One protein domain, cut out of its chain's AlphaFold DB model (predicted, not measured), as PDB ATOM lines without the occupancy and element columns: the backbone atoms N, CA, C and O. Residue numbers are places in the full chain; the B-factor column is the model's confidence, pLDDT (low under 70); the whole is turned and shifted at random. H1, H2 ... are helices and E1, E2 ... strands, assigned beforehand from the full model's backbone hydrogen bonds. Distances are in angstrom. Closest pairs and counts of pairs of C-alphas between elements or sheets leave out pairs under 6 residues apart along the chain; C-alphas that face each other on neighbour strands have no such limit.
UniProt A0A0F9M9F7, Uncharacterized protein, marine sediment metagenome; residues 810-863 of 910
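This is residues 810 to 863 of the 910 residues of an uncharacterized protein of marine sediment metagenome (UniProt A0A0F9M9F7). One small twisted sheet of four strands has a single helix, H1, laid over one of its faces along the inner strand E1, while no named helix covers the other face. Strands E1, E2 and E3 fold back and forth side by side, and the short strand E4 closes the other edge next to E1. The printed part has 54 residues, with four named strands and one named helix in the order E1 E2 E3 E4 H1; the sheet runs E3 E2 E1 E4 and is mixed, and the class is mixed, helices and strands. The whole is compact, with a radius of gyration of the C-alphas of 10.5 A, and its C-alphas span 30 by 21 by 21 A.

Find C-alpha 810 at (194.379, 253.091, 352.236); from there E1 runs through residues 810 to 814, 13.4 A from first to last C-alpha. After a tight link, look for E2 at residues 817 to 821, 13.2 A long. E3 holds residues 830 to 833 and is 10.0 A long, and E4 holds residues 841 to 843 and is 6.3 A long. H1 begins with C-alpha 847 at (194.547, 253.443, 361.561) and runs through residues 847 to 856, 14.0 A, to C-alpha 856 at (205.952, 255.236, 353.674).

Start with E1 and E2, an antiparallel hairpin at 158 degrees, where N 812 and O 819 are 3.0 A apart, within hydrogen-bond range. E2 and E3 form the next hairpin, antiparallel at 153 degrees, with N 831 and O 820 at 2.8 A; E1, E2 and E3 make a meander, each strand the antiparallel neighbour of the one before. On the other side of E1, E4 is parallel to it at 52 degrees, with N 811 and O 842 at 2.9 A. The edge strands E3 and E4 are apart. The sheet is only just strongly twisted, with C-alphas up to 4.4 A off its best plane. H1 is on one face of it, in two layers, a helix layer and a sheet layer, at a height over the sheet of 9.6 A. It lies over E1 and runs along the strands, at 0 degrees to E1 on the local plane. The closest C-alphas of E1 and H1, those of Val 810 and Ala 850, are 6.1 A apart. E2 and H1 are near each other, with 5 pairs of C-alphas within 10 A. In H1 every O i to N i+4 pair is within hydrogen-bond range.

Look for the two C-alphas farthest apart at Thr 835 and Ala 863, 30.2 A from each other. The printed part has no cut and no long link. The mean pLDDT of the printed part is 87.7, and residues 861 to 863 are under 70.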
ATOM      1  N   VAL A 810     194.141 254.003 351.105       96.00
ATOM      2  CA  VAL A 810     194.379 253.091 352.236       96.00
ATOM      3  C   VAL A 810     193.104 252.978 353.068       96.00
ATOM      4  O   VAL A 810     192.465 253.988 353.341       96.00
ATOM      5  N   ALA A 811     192.710 251.763 353.465       96.69
ATOM      6  CA  ALA A 811     191.456 251.530 354.186       96.69
ATOM      7  C   ALA A 811     191.566 250.486 355.306       96.69
ATOM      8  O   ALA A 811     192.208 249.447 355.144       96.69
ATOM      9  N   TRP A 812     190.868 250.712 356.418       96.44
ATOM     10  CA  TRP A 812     190.714 249.755 357.524       96.44
ATOM     11  C   TRP A 812     189.247 249.642 357.946       96.44
ATOM     12  O   TRP A 812     188.376 250.362 357.458       96.44
ATOM     13  N   LYS A 813     188.965 248.708 358.859       93.88
ATOM     14  CA  LYS A 813     187.633 248.531 359.441       93.88
ATOM     15  C   LYS A 813     187.641 248.954 360.911       93.88
ATOM     16  O   LYS A 813     188.466 248.465 361.678       93.88
ATOM     17  N   GLN A 814     186.704 249.814 361.295       89.12
ATOM     18  CA  GLN A 814     186.495 250.299 362.658       89.12
ATOM     19  C   GLN A 814     185.072 249.919 363.087       89.12
ATOM     20  O   GLN A 814     184.078 250.465 362.611       89.12
ATOM     21  N   GLY A 815     184.965 248.871 363.912       90.81
ATOM     22  CA  GLY A 815     183.686 248.224 364.214       90.81
ATOM     23  C   GLY A 815     183.013 247.661 362.955       90.81
ATOM     24  O   GLY A 815     183.522 246.734 362.311       90.81
ATOM     25  N   ASN A 816     181.858 248.225 362.595       88.38
ATOM     26  CA  ASN A 816     181.128 247.885 361.368       88.38
ATOM     27  C   ASN A 816     181.412 248.826 360.188       88.38
ATOM     28  O   ASN A 816     181.060 248.479 359.065       88.38
ATOM     29  N   LEU A 817     182.093 249.950 360.414       87.81
ATOM     30  CA  LEU A 817     182.392 250.947 359.392       87.81
ATOM     31  C   LEU A 817     183.733 250.647 358.708       87.81
ATOM     32  O   LEU A 817     184.709 250.287 359.368       87.81
ATOM     33  N   TRP A 818     183.798 250.810 357.391       94.56
ATOM     34  CA  TRP A 818     185.059 250.955 356.669       94.56
ATOM     35  C   TRP A 818     185.419 252.427 356.568       94.56
ATOM     36  O   TRP A 818     184.596 253.231 356.129       94.56
ATOM     37  N   VAL A 819     186.655 252.747 356.927       93.50
ATOM     38  CA  VAL A 819     187.258 254.060 356.711       93.50
ATOM     39  C   VAL A 819     188.292 253.899 355.608       93.50
ATOM     40  O   VAL A 819     189.113 252.982 355.670       93.50
ATOM     41  N   ALA A 820     188.227 254.752 354.593       94.94
ATOM     42  CA  ALA A 820     189.190 254.825 353.508       94.94
ATOM     43  C   ALA A 820     189.694 256.255 353.340       94.94
ATOM     44  O   ALA A 820     188.947 257.208 353.528       94.94
ATOM     45  N   LEU A 821     190.954 256.375 352.945       93.31
ATOM     46  CA  LEU A 821     191.645 257.633 352.716       93.31
ATOM     47  C   LEU A 821     192.317 257.559 351.350       93.31
ATOM     48  O   LEU A 821     192.933 256.537 351.034       93.31
ATOM     49  N   TYR A 822     192.248 258.621 350.559       93.62
ATOM     50  CA  TYR A 822     192.909 258.691 349.254       93.62
ATOM     51  C   TYR A 822     193.902 259.853 349.227       93.62
ATOM     52  O   TYR A 822     193.631 260.865 349.870       93.62
ATOM     53  N   PRO A 823     195.002 259.769 348.460       90.44
ATOM     54  CA  PRO A 823     195.816 260.940 348.141       90.44
ATOM     55  C   PRO A 823     194.947 262.092 347.599       90.44
ATOM     56  O   PRO A 823     194.052 261.821 346.788       90.44
ATOM     57  N   PRO A 824     195.199 263.361 347.980       89.00
ATOM     58  CA  PRO A 824     196.312 263.868 348.798       89.00
ATOM     59  C   PRO A 824     196.192 263.699 350.330       89.00
ATOM     60  O   PRO A 824     197.046 264.219 351.041       89.00
ATOM     61  N   TYR A 825     195.212 262.944 350.834       85.19
ATOM     62  CA  TYR A 825     194.980 262.662 352.261       85.19
ATOM     63  C   TYR A 825     194.517 263.876 353.083       85.19
ATOM     64  O   TYR A 825     194.910 264.047 354.237       85.19
ATOM     65  N   THR A 826     193.656 264.705 352.488       78.56
ATOM     66  CA  THR A 826     192.950 265.797 353.182       78.56
ATOM     67  C   THR A 826     191.628 265.318 353.803       78.56
ATOM     68  O   THR A 826     191.183 264.202 353.537       78.56
ATOM     69  N   GLU A 827     190.975 266.162 354.610       72.12
ATOM     70  CA  GLU A 827     189.644 265.899 355.197       72.12
ATOM     71  C   GLU A 827     188.604 265.501 354.126       72.12
ATOM     72  O   GLU A 827     187.855 264.539 354.294       72.12
ATOM     73  N   GLU A 828     188.622 266.166 352.962       75.25
ATOM     74  CA  GLU A 828     187.719 265.878 351.834       75.25
ATOM     75  C   GLU A 828     187.985 264.514 351.154       75.25
ATOM     76  O   GLU A 828     187.184 264.059 350.333       75.25
ATOM     77  N   ASP A 829     189.095 263.842 351.483       81.75
ATOM     78  CA  ASP A 829     189.493 262.548 350.915       81.75
ATOM     79  C   ASP A 829     189.143 261.341 351.803       81.75
ATOM     80  O   ASP A 829     189.468 260.198 351.451       81.75
ATOM     81  N   ILE A 830     188.477 261.577 352.938       87.38
ATOM     82  CA  ILE A 830     188.002 260.538 353.852       87.38
ATOM     83  C   ILE A 830     186.656 259.986 353.358       87.38
ATOM     84  O   ILE A 830     185.634 260.671 353.375       87.38
ATOM     85  N   LEU A 831     186.620 258.707 352.970       88.25
ATOM     86  CA  LEU A 831     185.384 257.993 352.638       88.25
ATOM     87  C   LEU A 831     184.992 257.003 353.739       88.25
ATOM     88  O   LEU A 831     185.756 256.108 354.108       88.25
ATOM     89  N   LEU A 832     183.749 257.121 354.206       90.81
ATOM     90  CA  LEU A 832     183.133 256.234 355.191       90.81
ATOM     91  C   LEU A 832     182.110 255.320 354.502       90.81
ATOM     92  O   LEU A 832     181.183 255.800 353.852       90.81
ATOM     93  N   SER A 833     182.255 254.001 354.650       89.69
ATOM     94  CA  SER A 833     181.382 253.009 354.007       89.69
ATOM     95  C   SER A 833     180.908 251.935 354.997       89.69
ATOM     96  O   SER A 833     181.725 251.174 355.519       89.69
ATOM     97  N   PRO A 834     179.596 251.818 355.278       82.88
ATOM     98  CA  PRO A 834     179.083 250.870 356.272       82.88
ATOM     99  C   PRO A 834     178.966 249.423 355.765       82.88
ATOM    100  O   PRO A 834     178.771 248.512 356.564       82.88
ATOM    101  N   THR A 835     179.047 249.185 354.450       80.19
ATOM    102  CA  THR A 835     178.680 247.890 353.839       80.19
ATOM    103  C   THR A 835     179.843 247.150 353.183       80.19
ATOM    104  O   THR A 835     179.884 245.921 353.234       80.19
ATOM    105  N   ALA A 836     180.801 247.858 352.582       91.94
ATOM    106  CA  ALA A 836     181.921 247.257 351.856       91.94
ATOM    107  C   ALA A 836     183.182 248.128 351.913       91.94
ATOM    108  O   ALA A 836     183.092 249.346 352.061       91.94
ATOM    109  N   GLN A 837     184.354 247.514 351.745       94.44
ATOM    110  CA  GLN A 837     185.604 248.253 351.578       94.44
ATOM    111  C   GLN A 837     185.519 249.133 350.312       94.44
ATOM    112  O   GLN A 837     185.201 248.592 349.248       94.44
ATOM    113  N   PRO A 838     185.801 250.448 350.390       93.00
ATOM    114  CA  PRO A 838     185.792 251.321 349.218       93.00
ATOM    115  C   PRO A 838     186.758 250.851 348.112       93.00
ATOM    116  O   PRO A 838     187.849 250.352 348.419       93.00
ATOM    117  N   PRO A 839     186.380 250.974 346.826       88.31
ATOM    118  CA  PRO A 839     187.191 250.505 345.705       88.31
ATOM    119  C   PRO A 839     188.495 251.307 345.571       88.31
ATOM    120  O   PRO A 839     188.593 252.444 346.025       88.31
ATOM    121  N   ASN A 840     189.495 250.712 344.917       92.88
ATOM    122  CA  ASN A 840     190.841 251.280 344.768       92.88
ATOM    123  C   ASN A 840     191.527 251.631 346.111       92.88
ATOM    124  O   ASN A 840     192.163 252.673 346.239       92.88
ATOM    125  N   THR A 841     191.402 250.759 347.123       94.88
ATOM    126  CA  THR A 841     192.080 250.913 348.424       94.88
ATOM    127  C   THR A 841     192.890 249.679 348.821       94.88
ATOM    128  O   THR A 841     192.451 248.535 348.664       94.88
ATOM    129  N   ARG A 842     194.070 249.900 349.404       96.12
ATOM    130  CA  ARG A 842     194.868 248.891 350.104       96.12
ATOM    131  C   ARG A 842     194.312 248.692 351.513       96.12
ATOM    132  O   ARG A 842     194.266 249.629 352.304       96.12
ATOM    133  N   LYS A 843     193.937 247.455 351.843       96.62
ATOM    134  CA  LYS A 843     193.475 247.102 353.189       96.62
ATOM    135  C   LYS A 843     194.638 247.067 354.183       96.62
ATOM    136  O   LYS A 843     195.607 246.348 353.955       96.62
ATOM    137  N   VAL A 844     194.477 247.747 355.314       96.44
ATOM    138  CA  VAL A 844     195.343 247.679 356.503       96.44
ATOM    139  C   VAL A 844     194.513 247.305 357.741       96.44
ATOM    140  O   VAL A 844     193.277 247.302 357.698       96.44
ATOM    141  N   LYS A 845     195.162 246.899 358.835       92.12
ATOM    142  CA  LYS A 845     194.495 246.328 360.020       92.12
ATOM    143  C   LYS A 845     193.867 247.384 360.926       92.12
ATOM    144  O   LYS A 845     192.849 247.099 361.548       92.12
ATOM    145  N   ASN A 846     194.490 248.553 361.049       91.00
ATOM    146  CA  ASN A 846     194.104 249.614 361.984       91.00
ATOM    147  C   ASN A 846     194.614 250.991 361.489       91.00
ATOM    148  O   ASN A 846     195.466 251.021 360.595       91.00
ATOM    149  N   PRO A 847     194.146 252.125 362.054       89.25
ATOM    150  CA  PRO A 847     194.547 253.443 361.561       89.25
ATOM    151  C   PRO A 847     196.036 253.761 361.785       89.25
ATOM    152  O   PRO A 847     196.618 254.516 361.014       89.25
ATOM    153  N   LYS A 848     196.709 253.130 362.761       87.75
ATOM    154  CA  LYS A 848     198.168 253.269 362.940       87.75
ATOM    155  C   LYS A 848     198.954 252.642 361.780       87.75
ATOM    156  O   LYS A 848     199.959 253.200 361.353       87.75
ATOM    157  N   GLU A 849     198.497 251.507 361.252       90.19
ATOM    158  CA  GLU A 849     199.062 250.896 360.042       90.19
ATOM    159  C   GLU A 849     198.677 251.688 358.781       90.19
ATOM    160  O   GLU A 849     199.467 251.739 357.841       90.19
ATOM    161  N   ALA A 850     197.524 252.370 358.765       91.94
ATOM    162  CA  ALA A 850     197.187 253.320 357.699       91.94
ATOM    163  C   ALA A 850     198.163 254.504 357.678       91.94
ATOM    164  O   ALA A 850     198.755 254.794 356.641       91.94
ATOM    165  N   TRP A 851     198.407 255.108 358.842       85.75
ATOM    166  CA  TRP A 851     199.347 256.209 359.026       85.75
ATOM    167  C   TRP A 851     200.764 255.869 358.541       85.75
ATOM    168  O   TRP A 851     201.324 256.560 357.690       85.75
ATOM    169  N   THR A 852     201.345 254.767 359.036       88.75
ATOM    170  CA  THR A 852     202.702 254.358 358.633       88.75
ATOM    171  C   THR A 852     202.785 253.977 357.159       88.75
ATOM    172  O   THR A 852     203.836 254.153 356.546       88.75
ATOM    173  N   THR A 853     201.688 253.486 356.579       91.88
ATOM    174  CA  THR A 853     201.583 253.213 355.144       91.88
ATOM    175  C   THR A 853     201.624 254.508 354.330       91.88
ATOM    176  O   THR A 853     202.420 254.594 353.402       91.88
ATOM    177  N   ILE A 854     200.854 255.532 354.712       89.69
ATOM    178  CA  ILE A 854     200.798 256.824 354.006       89.69
ATOM    179  C   ILE A 854     202.142 257.565 354.078       89.69
ATOM    180  O   ILE A 854     202.647 258.013 353.047       89.69
ATOM    181  N   LEU A 855     202.773 257.609 355.261       86.88
ATOM    182  CA  LEU A 855     204.125 258.165 355.407       86.88
ATOM    183  C   LEU A 855     205.154 257.407 354.553       86.88
ATOM    184  O   LEU A 855     206.025 258.014 353.934       86.88
ATOM    185  N   LYS A 856     205.055 256.071 354.489       91.38
ATOM    186  CA  LYS A 856     205.952 255.236 353.674       91.38
ATOM    187  C   LYS A 856     205.742 255.431 352.169       91.38
ATOM    188  O   LYS A 856     206.702 255.302 351.413       91.38
ATOM    189  N   ASP A 857     204.524 255.753 351.745       86.81
ATOM    190  CA  ASP A 857     204.209 256.103 350.357       86.81
ATOM    191  C   ASP A 857     204.705 257.525 349.980       86.81
ATOM    192  O   ASP A 857     204.560 257.933 348.829       86.81
ATOM    193  N   GLY A 858     205.323 258.264 350.915       89.00
ATOM    194  CA  GLY A 858     205.999 259.544 350.667       89.00
ATOM    195  C   GLY A 858     205.142 260.793 350.889       89.00
ATOM    196  O   GLY A 858     205.565 261.890 350.525       89.00
ATOM    197  N   TYR A 859     203.954 260.649 351.478       84.81
ATOM    198  CA  TYR A 859     203.052 261.764 351.762       84.81
ATOM    199  C   TYR A 859     203.298 262.321 353.163       84.81
ATOM    200  O   TYR A 859     203.491 261.567 354.115       84.81
ATOM    201  N   ASN A 860     203.249 263.647 353.292       75.44
ATOM    202  CA  ASN A 860     203.340 264.343 354.571       75.44
ATOM    203  C   ASN A 860     201.937 264.851 354.933       75.44
ATOM    204  O   ASN A 860     201.338 265.582 354.146       75.44
ATOM    205  N   ILE A 861     201.397 264.412 356.070       67.12
ATOM    206  CA  ILE A 861     200.014 264.696 356.481       67.12
ATOM    207  C   ILE A 861     199.994 265.999 357.295       67.12
ATOM    208  O   ILE A 861     200.851 266.201 358.154       67.12
ATOM    209  N   ASP A 862     199.035 266.885 357.012       58.84
ATOM    210  CA  ASP A 862     198.922 268.192 357.673       58.84
ATOM    211  C   ASP A 862     198.561 268.072 359.166       58.84
ATOM    212  O   ASP A 862     197.802 267.192 359.570       58.84
ATOM    213  N   ALA A 863     199.069 268.999 359.980       49.69
ATOM    214  CA  ALA A 863     198.846 269.062 361.424       49.69
ATOM    215  C   ALA A 863     197.361 269.218 361.799       49.69
ATOM    216  O   ALA A 863     196.950 268.738 362.849       49.69
TER     217      ALA A 863